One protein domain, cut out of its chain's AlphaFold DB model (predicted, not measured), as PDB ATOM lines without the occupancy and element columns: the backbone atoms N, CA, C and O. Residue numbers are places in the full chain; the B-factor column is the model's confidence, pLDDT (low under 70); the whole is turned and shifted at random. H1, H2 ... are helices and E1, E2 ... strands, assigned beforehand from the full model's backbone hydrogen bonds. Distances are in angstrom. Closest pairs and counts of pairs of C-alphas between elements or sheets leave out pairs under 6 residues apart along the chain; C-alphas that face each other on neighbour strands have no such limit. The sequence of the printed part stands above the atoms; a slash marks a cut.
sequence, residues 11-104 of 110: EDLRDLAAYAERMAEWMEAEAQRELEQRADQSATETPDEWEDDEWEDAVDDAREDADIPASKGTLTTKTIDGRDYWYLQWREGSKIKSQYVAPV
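What this domain is: This is residues 11 to 104 of the 110 residues of an uncharacterized protein of Halonotius sp. F13-13 (UniProt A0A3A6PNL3). A small, strongly twisted sheet of three strands sits between two helices: the long helix H1 packs on one face with its residues 28 to 40, and the shorter H2 packs on the other, mostly over the edge strand E3. The far part of H1, residues 11 to 23, sticks out from this body as a free arm and makes much of the length. The printed part has 94 residues with two named helices and then three named strands, in the order H1 H2 E1 E2 E3; the sheet runs E1 - E2 - E3, antiparallel throughout, and the class is mixed, helices and strands. The whole is loose, with a radius of gyration of the C-alphas of 17.0 A and spans of 61 by 27 by 21 A.

Where its parts are: Find C-alpha 11 at (176.661, 162.447, 116.377); from there H1, residues 11 to 40, runs 43.6 A to C-alpha 40 at (164.094, 143.199, 153.433). Go on to residues 52 to 65 for H2, 20.0 A long. Next come E1, residues 74 to 80, and E2, residues 83 to 92, the latter 27.3 A long. E3, residues 95 to 103, runs 24.0 A and ends at C-alpha 103, at (159.886, 124.893, 151.280).

How they stand to each other: Begin with the sheet, a meander, each strand the antiparallel neighbour of the one before. In the hairpin E1 and E2, look at N 76 and O 87, 2.8 A apart and within hydrogen-bond range. In the hairpin E2 and E3, find N 88 and O 99 within hydrogen-bond range at 2.8 A. With helices on both faces of the sheet, the arrangement has three layers. H1 is on the sheet at a height of 11.7 A, over E1, E2 and E3, and runs slantwise to the strands, at 34 degrees to E2 on the local plane. Its closest C-alphas to E1 are those of Ala 39 and Thr 76, 5.5 A. H2 is on the sheet at a height of 8.8 A, over E3, and runs slantwise at 37 degrees to E3 on the local plane; the closest C-alphas are those of Ala 62 and Val 101, 5.4 A. H1 and H2 are apart. In H1 and H2 every O i to N i+4 pair is within hydrogen-bond range.

The domain as a whole: The two C-alphas farthest apart are those of Glu 11 and Glu 49, 61.2 A. Without residues 11 to 23, which stand free, the body spans 41 by 27 by 21 A. The printed part has no cut. The link from H1 to H2 is long, with 11 residues. Look for low confidence at residues 38 to 48, under 70 in pLDDT; the mean of the printed part is 81.5.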
ATOM      1  N   GLU A  11     176.867 161.707 115.128       90.88
ATOM      2  CA  GLU A  11     176.661 162.447 116.377       90.88
ATOM      3  C   GLU A  11     175.381 161.993 117.088       90.88
ATOM      4  O   GLU A  11     175.451 161.602 118.251       90.88
ATOM      5  N   ASP A  12     174.260 161.917 116.366       91.44
ATOM      6  CA  ASP A  12     172.982 161.411 116.885       91.44
ATOM      7  C   ASP A  12     173.101 159.961 117.379       91.44
ATOM      8  O   ASP A  12     172.525 159.583 118.397       91.44
ATOM      9  N   LEU A  13     173.889 159.134 116.683       92.69
ATOM     10  CA  LEU A  13     174.163 157.758 117.099       92.69
ATOM     11  C   LEU A  13     174.950 157.678 118.409       92.69
ATOM     12  O   LEU A  13     174.699 156.781 119.213       92.69
ATOM     13  N   ARG A  14     175.896 158.596 118.636       93.38
ATOM     14  CA  ARG A  14     176.652 158.661 119.897       93.38
ATOM     15  C   ARG A  14     175.772 159.132 121.047       93.38
ATOM     16  O   ARG A  14     175.876 158.574 122.133       93.38
ATOM     17  N   ASP A  15     174.901 160.106 120.802       93.31
ATOM     18  CA  ASP A  15     173.942 160.581 121.804       93.31
ATOM     19  C   ASP A  15     172.954 159.469 122.193       93.31
ATOM     20  O   ASP A  15     172.754 159.188 123.375       93.31
ATOM     21  N   LEU A  16     172.440 158.731 121.200       92.88
ATOM     22  CA  LEU A  16     171.574 157.575 121.430       92.88
ATOM     23  C   LEU A  16     172.274 156.468 122.228       92.88
ATOM     24  O   LEU A  16     171.655 155.878 123.112       92.88
ATOM     25  N   ALA A  17     173.544 156.181 121.930       91.88
ATOM     26  CA  ALA A  17     174.323 155.202 122.683       91.88
ATOM     27  C   ALA A  17     174.482 155.629 124.148       91.88
ATOM     28  O   ALA A  17     174.151 154.852 125.039       91.88
ATOM     29  N   ALA A  18     174.871 156.883 124.395       94.31
ATOM     30  CA  ALA A  18     175.012 157.418 125.749       94.31
ATOM     31  C   ALA A  18     173.681 157.399 126.525       94.31
ATOM     32  O   ALA A  18     173.644 157.087 127.717       94.31
ATOM     33  N   TYR A  19     172.567 157.697 125.853       91.81
ATOM     34  CA  TYR A  19     171.239 157.586 126.450       91.81
ATOM     35  C   TYR A  19     170.881 156.136 126.796       91.81
ATOM     36  O   TYR A  19     170.379 155.873 127.890       91.81
ATOM     37  N   ALA A  20     171.152 155.192 125.892       92.75
ATOM     38  CA  ALA A  20     170.899 153.774 126.117       92.75
ATOM     39  C   ALA A  20     171.740 153.217 127.276       92.75
ATOM     40  O   ALA A  20     171.209 152.463 128.088       92.75
ATOM     41  N   GLU A  21     173.006 153.628 127.400       92.12
ATOM     42  CA  GLU A  21     173.866 153.281 128.539       92.12
ATOM     43  C   GLU A  21     173.271 153.793 129.852       92.12
ATOM     44  O   GLU A  21     173.040 153.011 130.771       92.12
ATOM     45  N   ARG A  22     172.888 155.074 129.906       93.12
ATOM     46  CA  ARG A  22     172.251 155.657 131.096       93.12
ATOM     47  C   ARG A  22     170.939 154.963 131.463       93.12
ATOM     48  O   ARG A  22     170.611 154.810 132.640       93.12
ATOM     49  N   MET A  23     170.158 154.574 130.458       90.81
ATOM     50  CA  MET A  23     168.915 153.837 130.666       90.81
ATOM     51  C   MET A  23     169.189 152.430 131.199       90.81
ATOM     52  O   MET A  23     168.473 151.979 132.092       90.81
ATOM     53  N   ALA A  24     170.229 151.758 130.697       88.38
ATOM     54  CA  ALA A  24     170.671 150.472 131.216       88.38
ATOM     55  C   ALA A  24     171.087 150.595 132.687       88.38
ATOM     56  O   ALA A  24     170.552 149.863 133.510       88.38
ATOM     57  N   GLU A  25     171.925 151.571 133.044       88.50
ATOM     58  CA  GLU A  25     172.323 151.821 134.439       88.50
ATOM     59  C   GLU A  25     171.114 152.030 135.362       88.50
ATOM     60  O   GLU A  25     171.056 151.472 136.458       88.50
ATOM     61  N   TRP A  26     170.118 152.807 134.921       87.44
ATOM     62  CA  TRP A  26     168.901 153.026 135.702       87.44
ATOM     63  C   TRP A  26     168.085 151.741 135.886       87.44
ATOM     64  O   TRP A  26     167.719 151.424 137.015       87.44
ATOM     65  N   MET A  27     167.843 150.973 134.817       84.25
ATOM     66  CA  MET A  27     167.115 149.698 134.908       84.25
ATOM     67  C   MET A  27     167.843 148.687 135.798       84.25
ATOM     68  O   MET A  27     167.218 147.949 136.556       84.25
ATOM     69  N   GLU A  28     169.169 148.664 135.725       84.00
ATOM     70  CA  GLU A  28     170.016 147.822 136.560       84.00
ATOM     71  C   GLU A  28     169.937 148.196 138.043       84.00
ATOM     72  O   GLU A  28     169.869 147.310 138.897       84.00
ATOM     73  N   ALA A  29     169.907 149.494 138.353       84.00
ATOM     74  CA  ALA A  29     169.721 149.990 139.711       84.00
ATOM     75  C   ALA A  29     168.299 149.730 140.240       84.00
ATOM     76  O   ALA A  29     168.138 149.372 141.405       84.00
ATOM     77  N   GLU A  30     167.274 149.886 139.401       84.31
ATOM     78  CA  GLU A  30     165.876 149.591 139.742       84.31
ATOM     79  C   GLU A  30     165.709 148.105 140.096       84.31
ATOM     80  O   GLU A  30     165.186 147.768 141.156       84.31
ATOM     81  N   ALA A  31     166.253 147.215 139.259       78.44
ATOM     82  CA  ALA A  31     166.240 145.773 139.483       78.44
ATOM     83  C   ALA A  31     166.969 145.371 140.777       78.44
ATOM     84  O   ALA A  31     166.489 144.516 141.519       78.44
ATOM     85  N   GLN A  32     168.111 146.002 141.071       75.25
ATOM     86  CA  GLN A  32     168.833 145.775 142.323       75.25
ATOM     87  C   GLN A  32     167.991 146.189 143.536       75.25
ATOM     88  O   GLN A  32     167.851 145.409 144.474       75.25
ATOM     89  N   ARG A  33     167.361 147.369 143.489       80.75
ATOM     90  CA  ARG A  33     166.486 147.832 144.575       80.75
ATOM     91  C   ARG A  33     165.271 146.943 144.772       80.75
ATOM     92  O   ARG A  33     164.789 146.842 145.894       80.75
ATOM     93  N   GLU A  34     164.730 146.356 143.711       77.00
ATOM     94  CA  GLU A  34     163.611 145.417 143.824       77.00
ATOM     95  C   GLU A  34     164.044 144.139 144.558       77.00
ATOM     96  O   GLU A  34     163.335 143.676 145.451       77.00
ATOM     97  N   LEU A  35     165.240 143.620 144.255       74.06
ATOM     98  CA  LEU A  35     165.824 142.494 144.987       74.06
ATOM     99  C   LEU A  35     166.050 142.831 146.462       74.06
ATOM    100  O   LEU A  35     165.663 142.047 147.324       74.06
ATOM    101  N   GLU A  36     166.619 143.999 146.756       71.81
ATOM    102  CA  GLU A  36     166.868 144.452 148.130       71.81
ATOM    103  C   GLU A  36     165.565 144.659 148.913       71.81
ATOM    104  O   GLU A  36     165.453 144.207 150.046       71.81
ATOM    105  N   GLN A  37     164.544 145.276 148.310       71.00
ATOM    106  CA  GLN A  37     163.240 145.472 148.957       71.00
ATOM    107  C   GLN A  37     162.511 144.157 149.225       71.00
ATOM    108  O   GLN A  37     161.805 144.030 150.225       71.00
ATOM    109  N   ARG A  38     162.647 143.181 148.325       65.38
ATOM    110  CA  ARG A  38     162.053 141.856 148.508       65.38
ATOM    111  C   ARG A  38     162.798 141.049 149.568       65.38
ATOM    112  O   ARG A  38     162.171 140.306 150.321       65.38
ATOM    113  N   ALA A  39     164.117 141.206 149.618       62.31
ATOM    114  CA  ALA A  39     164.947 140.643 150.665       62.31
ATOM    115  C   ALA A  39     164.572 141.224 152.027       62.31
ATOM    116  O   ALA A  39     164.293 140.459 152.930       62.31
ATOM    117  N   ASP A  40     164.454 142.544 152.165       54.16
ATOM    118  CA  ASP A  40     164.094 143.199 153.433       54.16
ATOM    119  C   ASP A  40     162.720 142.747 153.967       54.16
ATOM    120  O   ASP A  40     162.522 142.607 155.168       54.16
ATOM    121  N   GLN A  41     161.787 142.409 153.069       52.03
ATOM    122  CA  GLN A  41     160.478 141.844 153.424       52.03
ATOM    123  C   GLN A  41     160.504 140.350 153.793       52.03
ATOM    124  O   GLN A  41     159.524 139.863 154.349       52.03
ATOM    125  N   SER A  42     161.574 139.618 153.460       51.41
ATOM    126  CA  SER A  42     161.674 138.156 153.641       51.41
ATOM    127  C   SER A  42     162.904 137.702 154.439       51.41
ATOM    128  O   SER A  42     163.066 136.509 154.654       51.41
ATOM    129  N   ALA A  43     163.803 138.603 154.842       47.31
ATOM    130  CA  ALA A  43     165.082 138.295 155.489       47.31
ATOM    131  C   ALA A  43     164.901 137.997 156.981       47.31
ATOM    132  O   ALA A  43     165.539 138.609 157.837       47.31
ATOM    133  N   THR A  44     164.002 137.078 157.305       49.59
ATOM    134  CA  THR A  44     163.796 136.618 158.673       49.59
ATOM    135  C   THR A  44     164.305 135.194 158.773       49.59
ATOM    136  O   THR A  44     163.543 134.276 158.517       49.59
ATOM    137  N   GLU A  45     165.594 135.098 159.115       57.66
ATOM    138  CA  GLU A  45     166.240 134.009 159.864       57.66
ATOM    139  C   GLU A  45     166.086 132.574 159.317       57.66
ATOM    140  O   GLU A  45     165.313 132.281 158.406       57.66
ATOM    141  N   THR A  46     166.921 131.665 159.824       59.56
ATOM    142  CA  THR A  46     166.703 130.219 159.705       59.56
ATOM    143  C   THR A  46     165.231 129.948 160.037       59.56
ATOM    144  O   THR A  46     164.761 130.438 161.071       59.56
ATOM    145  N   PRO A  47     164.455 129.272 159.173       68.25
ATOM    146  CA  PRO A  47     163.051 129.019 159.470       68.25
ATOM    147  C   PRO A  47     162.933 128.280 160.809       68.25
ATOM    148  O   PRO A  47     163.676 127.334 161.030       68.25
ATOM    149  N   ASP A  48     162.004 128.687 161.681       67.31
ATOM    150  CA  ASP A  48     161.868 128.159 163.060       67.31
ATOM    151  C   ASP A  48     161.731 126.621 163.120       67.31
ATOM    152  O   ASP A  48     162.092 125.991 164.108       67.31
ATOM    153  N   GLU A  49     161.240 126.015 162.033       72.00
ATOM    154  CA  GLU A  49     161.016 124.569 161.886       72.00
ATOM    155  C   GLU A  49     162.216 123.805 161.292       72.00
ATOM    156  O   GLU A  49     162.139 122.589 161.125       72.00
ATOM    157  N   TRP A  50     163.300 124.494 160.930       78.69
ATOM    158  CA  TRP A  50     164.514 123.899 160.369       78.69
ATOM    159  C   TRP A  50     165.657 123.965 161.381       78.69
ATOM    160  O   TRP A  50     165.859 124.987 162.039       78.69
ATOM    161  N   GLU A  51     166.449 122.896 161.482       80.06
ATOM    162  CA  GLU A  51     167.716 122.969 162.209       80.06
ATOM    163  C   GLU A  51     168.715 123.830 161.418       80.06
ATOM    164  O   GLU A  51     168.766 123.768 160.189       80.06
ATOM    165  N   ASP A  52     169.514 124.638 162.122       76.38
ATOM    166  CA  ASP A  52     170.447 125.600 161.508       76.38
ATOM    167  C   ASP A  52     171.422 124.914 160.531       76.38
ATOM    168  O   ASP A  52     171.644 125.411 159.434       76.38
ATOM    169  N   ASP A  53     171.892 123.711 160.883       82.44
ATOM    170  CA  ASP A  53     172.804 122.890 160.070       82.44
ATOM    171  C   ASP A  53     172.126 122.381 158.774       82.44
ATOM    172  O   ASP A  53     172.701 122.467 157.692       82.44
ATOM    173  N   GLU A  54     170.869 121.916 158.855       82.75
ATOM    174  CA  GLU A  54     170.096 121.452 157.685       82.75
ATOM    175  C   GLU A  54     169.727 122.608 156.748       82.75
ATOM    176  O   GLU A  54     169.674 122.456 155.525       82.75
ATOM    177  N   TRP A  55     169.462 123.779 157.320       84.12
ATOM    178  CA  TRP A  55     169.190 124.987 156.560       84.12
ATOM    179  C   TRP A  55     170.437 125.512 155.850       84.12
ATOM    180  O   TRP A  55     170.360 125.874 154.672       84.12
ATOM    181  N   GLU A  56     171.580 125.552 156.537       84.25
ATOM    182  CA  GLU A  56     172.850 125.948 155.931       84.25
ATOM    183  C   GLU A  56     173.213 125.030 154.755       84.25
ATOM    184  O   GLU A  56     173.560 125.546 153.691       84.25
ATOM    185  N   ASP A  57     173.043 123.711 154.900       87.31
ATOM    186  CA  ASP A  57     173.277 122.729 153.830       87.31
ATOM    187  C   ASP A  57     172.349 122.963 152.626       87.31
ATOM    188  O   ASP A  57     172.817 123.068 151.495       87.31
ATOM    189  N   ALA A  58     171.046 123.178 152.853       87.88
ATOM    190  CA  ALA A  58     170.093 123.460 151.773       87.88
ATOM    191  C   ALA A  58     170.424 124.753 151.006       87.88
ATOM    192  O   ALA A  58     170.249 124.839 149.785       87.88
ATOM    193  N   VAL A  59     170.887 125.790 151.709       87.00
ATOM    194  CA  VAL A  59     171.313 127.050 151.085       87.00
ATOM    195  C   VAL A  59     172.622 126.868 150.314       87.00
ATOM    196  O   VAL A  59     172.777 127.493 149.259       87.00
ATOM    197  N   ASP A  60     173.555 126.061 150.818       87.75
ATOM    198  CA  ASP A  60     174.828 125.784 150.149       87.75
ATOM    199  C   ASP A  60     174.629 124.936 148.888       87.75
ATOM    200  O   ASP A  60     175.077 125.350 147.820       87.75
ATOM    201  N   ASP A  61     173.830 123.869 148.957       90.12
ATOM    202  CA  ASP A  61     173.443 123.045 147.801       90.12
ATOM    203  C   ASP A  61     172.815 123.910 146.697       90.12
ATOM    204  O   ASP A  61     173.243 123.888 145.541       90.12
ATOM    205  N   ALA A  62     171.901 124.818 147.063       89.69
ATOM    206  CA  ALA A  62     171.315 125.761 146.114       89.69
ATOM    207  C   ALA A  62     172.330 126.755 145.511       89.69
ATOM    208  O   ALA A  62     172.121 127.251 144.400       89.69
ATOM    209  N   ARG A  63     173.413 127.101 146.216       88.19
ATOM    210  CA  ARG A  63     174.499 127.945 145.677       88.19
ATOM    211  C   ARG A  63     175.395 127.165 144.729       88.19
ATOM    212  O   ARG A  63     175.767 127.717 143.689       88.19
ATOM    213  N   GLU A  64     175.716 125.922 145.074       89.62
ATOM    214  CA  GLU A  64     176.484 125.009 144.230       89.62
ATOM    215  C   GLU A  64     175.736 124.729 142.920       89.62
ATOM    216  O   GLU A  64     176.300 124.922 141.841       89.62
ATOM    217  N   ASP A  65     174.440 124.413 142.990       88.94
ATOM    218  CA  ASP A  65     173.562 124.234 141.823       88.94
ATOM    219  C   ASP A  65     173.489 125.488 140.938       88.94
ATOM    220  O   ASP A  65     173.388 125.420 139.709       88.94
ATOM    221  N   ALA A  66     173.521 126.661 141.570       87.12
ATOM    222  CA  ALA A  66     173.492 127.952 140.897       87.12
ATOM    223  C   ALA A  66     174.845 128.369 140.288       87.12
ATOM    224  O   ALA A  66     174.878 129.369 139.565       87.12
ATOM    225  N   ASP A  67     175.936 127.646 140.572       89.62
ATOM    226  CA  ASP A  67     177.324 128.007 140.240       89.62
ATOM    227  C   ASP A  67     177.664 129.452 140.657       89.62
ATOM    228  O   ASP A  67     178.287 130.227 139.924       89.62
ATOM    229  N   ILE A  68     177.207 129.863 141.847       85.50
ATOM    230  CA  ILE A  68     177.495 131.195 142.390       85.50
ATOM    231  C   ILE A  68     178.364 131.122 143.645       85.50
ATOM    232  O   ILE A  68     178.219 130.222 144.463       85.50
ATOM    233  N   PRO A  69     179.256 132.107 143.861       83.88
ATOM    234  CA  PRO A  69     180.019 132.183 145.100       83.88
ATOM    235  C   PRO A  69     179.094 132.377 146.306       83.88
ATOM    236  O   PRO A  69     178.109 133.105 146.211       83.88
ATOM    237  N   ALA A  70     179.483 131.842 147.467       76.69
ATOM    238  CA  ALA A  70     178.701 131.911 148.707       76.69
ATOM    239  C   ALA A  70     178.354 133.341 149.174       76.69
ATOM    240  O   ALA A  70     177.396 133.554 149.909       76.69
ATOM    241  N   SER A  71     179.111 134.348 148.724       76.88
ATOM    242  CA  SER A  71     178.824 135.767 148.983       76.88
ATOM    243  C   SER A  71     177.800 136.388 148.019       76.88
ATOM    244  O   SER A  71     177.524 137.584 148.119       76.88
ATOM    245  N   LYS A  72     177.281 135.631 147.045       80.62
ATOM    246  CA  LYS A  72     176.244 136.060 146.102       80.62
ATOM    247  C   LYS A  72     174.920 135.370 146.399       80.62
ATOM    248  O   LYS A  72     174.862 134.245 146.879       80.62
ATOM    249  N   GLY A  73     173.858 136.057 146.002       81.06
ATOM    250  CA  GLY A  73     172.500 135.584 146.180       81.06
ATOM    251  C   GLY A  73     171.895 136.068 147.487       81.06
ATOM    252  O   GLY A  73     172.568 136.223 148.502       81.06
ATOM    253  N   THR A  74     170.604 136.342 147.427       84.31
ATOM    254  CA  THR A  74     169.804 136.798 148.551       84.31
ATOM    255  C   THR A  74     168.598 135.889 148.667       84.31
ATOM    256  O   THR A  74     167.924 135.623 147.669       84.31
ATOM    257  N   LEU A  75     168.355 135.385 149.874       84.94
ATOM    258  CA  LEU A  75     167.212 134.529 150.144       84.94
ATOM    259  C   LEU A  75     165.935 135.360 150.121       84.94
ATOM    260  O   LEU A  75     165.869 136.468 150.651       84.94
ATOM    261  N   THR A  76     164.921 134.824 149.465       83.44
ATOM    262  CA  THR A  76     163.597 135.418 149.417       83.44
ATOM    263  C   THR A  76     162.542 134.345 149.539       83.44
ATOM    264  O   THR A  76     162.724 133.225 149.059       83.44
ATOM    265  N   THR A  77     161.397 134.722 150.087       83.38
ATOM    266  CA  THR A  77     160.242 133.846 150.160       83.38
ATOM    267  C   THR A  77     159.289 134.141 149.004       83.38
ATOM    268  O   THR A  77     159.075 135.290 148.597       83.38
ATOM    269  N   LYS A  78     158.711 133.091 148.428       79.81
ATOM    270  CA  LYS A  78     157.648 133.180 147.427       79.81
ATOM    271  C   LYS A  78     156.476 132.315 147.843       79.81
ATOM    272  O   LYS A  78     156.618 131.100 147.928       79.81
ATOM    273  N   THR A  79     155.313 132.936 147.983       80.62
ATOM    274  CA  THR A  79     154.054 132.217 148.154       80.62
ATOM    275  C   THR A  79     153.536 131.763 146.792       80.62
ATOM    276  O   THR A  79     153.234 132.585 145.921       80.62
ATOM    277  N   ILE A  80     153.436 130.454 146.590       80.00
ATOM    278  CA  ILE A  80     152.901 129.824 145.380       80.00
ATOM    279  C   ILE A  80     151.815 128.845 145.824       80.00
ATOM    280  O   ILE A  80     152.061 127.981 146.656       80.00
ATOM    281  N   ASP A  81     150.600 128.998 145.292       81.94
ATOM    282  CA  ASP A  81     149.446 128.142 145.629       81.94
ATOM    283  C   ASP A  81     149.114 128.090 147.141       81.94
ATOM    284  O   ASP A  81     148.623 127.096 147.665       81.94
ATOM    285  N   GLY A  82     149.408 129.175 147.869       80.25
ATOM    286  CA  GLY A  82     149.198 129.253 149.321       80.25
ATOM    287  C   GLY A  82     150.258 128.534 150.162       80.25
ATOM    288  O   GLY A  82     150.057 128.379 151.363       80.25
ATOM    289  N   ARG A  83     151.371 128.107 149.554       81.75
ATOM    290  CA  ARG A  83     152.554 127.569 150.238       81.75
ATOM    291  C   ARG A  83     153.750 128.480 150.014       81.75
ATOM    292  O   ARG A  83     153.943 128.986 148.911       81.75
ATOM    293  N   ASP A  84     154.555 128.664 151.047       83.06
ATOM    294  CA  ASP A  84     155.740 129.506 150.985       83.06
ATOM    295  C   ASP A  84     156.994 128.684 150.682       83.06
ATOM    296  O   ASP A  84     157.210 127.602 151.232       83.06
ATOM    297  N   TYR A  85     157.828 129.216 149.794       84.56
ATOM    298  CA  TYR A  85     159.060 128.581 149.338       84.56
ATOM    299  C   TYR A  85     160.221 129.562 149.379       84.56
ATOM    300  O   TYR A  85     160.077 130.723 148.983       84.56
ATOM    301  N   TRP A  86     161.386 129.076 149.784       86.31
ATOM    302  CA  TRP A  86     162.632 129.816 149.742       86.31
ATOM    303  C   TRP A  86     163.292 129.719 148.376       86.31
ATOM    304  O   TRP A  86     163.431 128.649 147.777       86.31
ATOM    305  N   TYR A  87     163.729 130.874 147.895       87.56
ATOM    306  CA  TYR A  87     164.491 131.018 146.673       87.56
ATOM    307  C   TYR A  87     165.734 131.849 146.931       87.56
ATOM    308  O   TYR A  87     165.664 132.921 147.531       87.56
ATOM    309  N   LEU A  88     166.852 131.408 146.376       88.81
ATOM    310  CA  LEU A  88     168.072 132.185 146.298       88.81
ATOM    311  C   LEU A  88     168.037 133.015 145.019       88.81
ATOM    312  O   LEU A  88     168.037 132.471 143.918       88.81
ATOM    313  N   GLN A  89     167.973 134.339 145.135       88.06
ATOM    314  CA  GLN A  89     167.946 135.242 143.985       88.06
ATOM    315  C   GLN A  89     169.257 136.000 143.841       88.06
ATOM    316  O   GLN A  89     169.729 136.614 144.789       88.06
ATOM    317  N   TRP A  90     169.824 136.023 142.640       87.69
ATOM    318  CA  TRP A  90     171.024 136.803 142.342       87.69
ATOM    319  C   TRP A  90     170.933 137.440 140.965       87.69
ATOM    320  O   TRP A  90     170.074 137.124 140.138       87.69
ATOM    321  N   ARG A  91     171.871 138.349 140.715       83.62
ATOM    322  CA  ARG A  91     172.020 139.007 139.430       83.62
ATOM    323  C   ARG A  91     173.167 138.394 138.634       83.62
ATOM    324  O   ARG A  91     174.296 138.291 139.118       83.62
ATOM    325  N   GLU A  92     172.876 138.057 137.385       83.06
ATOM    326  CA  GLU A  92     173.848 137.615 136.389       83.06
ATOM    327  C   GLU A  92     173.744 138.528 135.162       83.06
ATOM    328  O   GLU A  92     172.792 138.461 134.378       83.06
ATOM    329  N   GLY A  93     174.705 139.446 135.021       79.94
ATOM    330  CA  GLY A  93     174.655 140.478 133.984       79.94
ATOM    331  C   GLY A  93     173.384 141.321 134.108       79.94
ATOM    332  O   GLY A  93     173.139 141.919 135.150       79.94
ATOM    333  N   SER A  94     172.550 141.361 133.070       72.81
ATOM    334  CA  SER A  94     171.286 142.122 133.061       72.81
ATOM    335  C   SER A  94     170.052 141.287 133.432       72.81
ATOM    336  O   SER A  94     168.929 141.746 133.245       72.81
ATOM    337  N   LYS A  95     170.224 140.045 133.907       76.56
ATOM    338  CA  LYS A  95     169.111 139.149 134.258       76.56
ATOM    339  C   LYS A  95     169.105 138.842 135.749       76.56
ATOM    340  O   LYS A  95     170.145 138.559 136.341       76.56
ATOM    341  N   ILE A  96     167.908 138.843 136.329       83.25
ATOM    342  CA  ILE A  96     167.673 138.287 137.658       83.25
ATOM    343  C   ILE A  96     167.478 136.780 137.502       83.25
ATOM    344  O   ILE A  96     166.636 136.326 136.723       83.25
ATOM    345  N   LYS A  97     168.274 136.015 138.239       86.81
ATOM    346  CA  LYS A  97     168.167 134.566 138.369       86.81
ATOM    347  C   LYS A  97     167.586 134.225 139.735       86.81
ATOM    348  O   LYS A  97     167.648 135.018 140.675       86.81
ATOM    349  N   SER A  98     166.974 133.054 139.819       87.69
ATOM    350  CA  SER A  98     166.472 132.506 141.071       87.69
ATOM    351  C   SER A  98     166.643 130.997 141.064       87.69
ATOM    352  O   SER A  98     166.181 130.366 140.112       87.69
ATOM    353  N   GLN A  99     167.237 130.453 142.116       90.75
ATOM    354  CA  GLN A  99     167.343 129.024 142.387       90.75
ATOM    355  C   GLN A  99     166.401 128.673 143.532       90.75
ATOM    356  O   GLN A  99     166.216 129.467 144.454       90.75
ATOM    357  N   TYR A 100     165.751 127.524 143.427       90.31
ATOM    358  CA  TYR A 100     164.942 126.984 144.511       90.31
ATOM    359  C   TYR A 100     165.855 126.458 145.620       90.31
ATOM    360  O   TYR A 100     166.864 125.840 145.306       90.31
ATOM    361  N   VAL A 101     165.499 126.709 146.879       88.62
ATOM    362  CA  VAL A 101     166.257 126.234 148.046       88.62
ATOM    363  C   VAL A 101     165.456 125.135 148.737       88.62
ATOM    364  O   VAL A 101     165.743 123.955 148.590       88.62
ATOM    365  N   ALA A 102     164.381 125.517 149.424       85.25
ATOM    366  CA  ALA A 102     163.556 124.597 150.195       85.25
ATOM    367  C   ALA A 102     162.142 125.170 150.395       85.25
ATOM    368  O   ALA A 102     161.919 126.369 150.181       85.25
ATOM    369  N   PRO A 103     161.156 124.360 150.808       84.00
ATOM    370  CA  PRO A 103     159.886 124.893 151.280       84.00
ATOM    371  C   PRO A 103     160.082 125.576 152.645       84.00
ATOM    372  O   PRO A 103     160.905 125.140 153.445       84.00
ATOM    373  N   VAL A 104     159.332 126.646 152.926       78.56
ATOM    374  CA  VAL A 104     159.415 127.350 154.225       78.56
ATOM    375  C   VAL A 104     158.938 126.452 155.358       78.56
ATOM    376  O   VAL A 104     159.558 126.398 156.412       78.56
TER     377      VAL A 104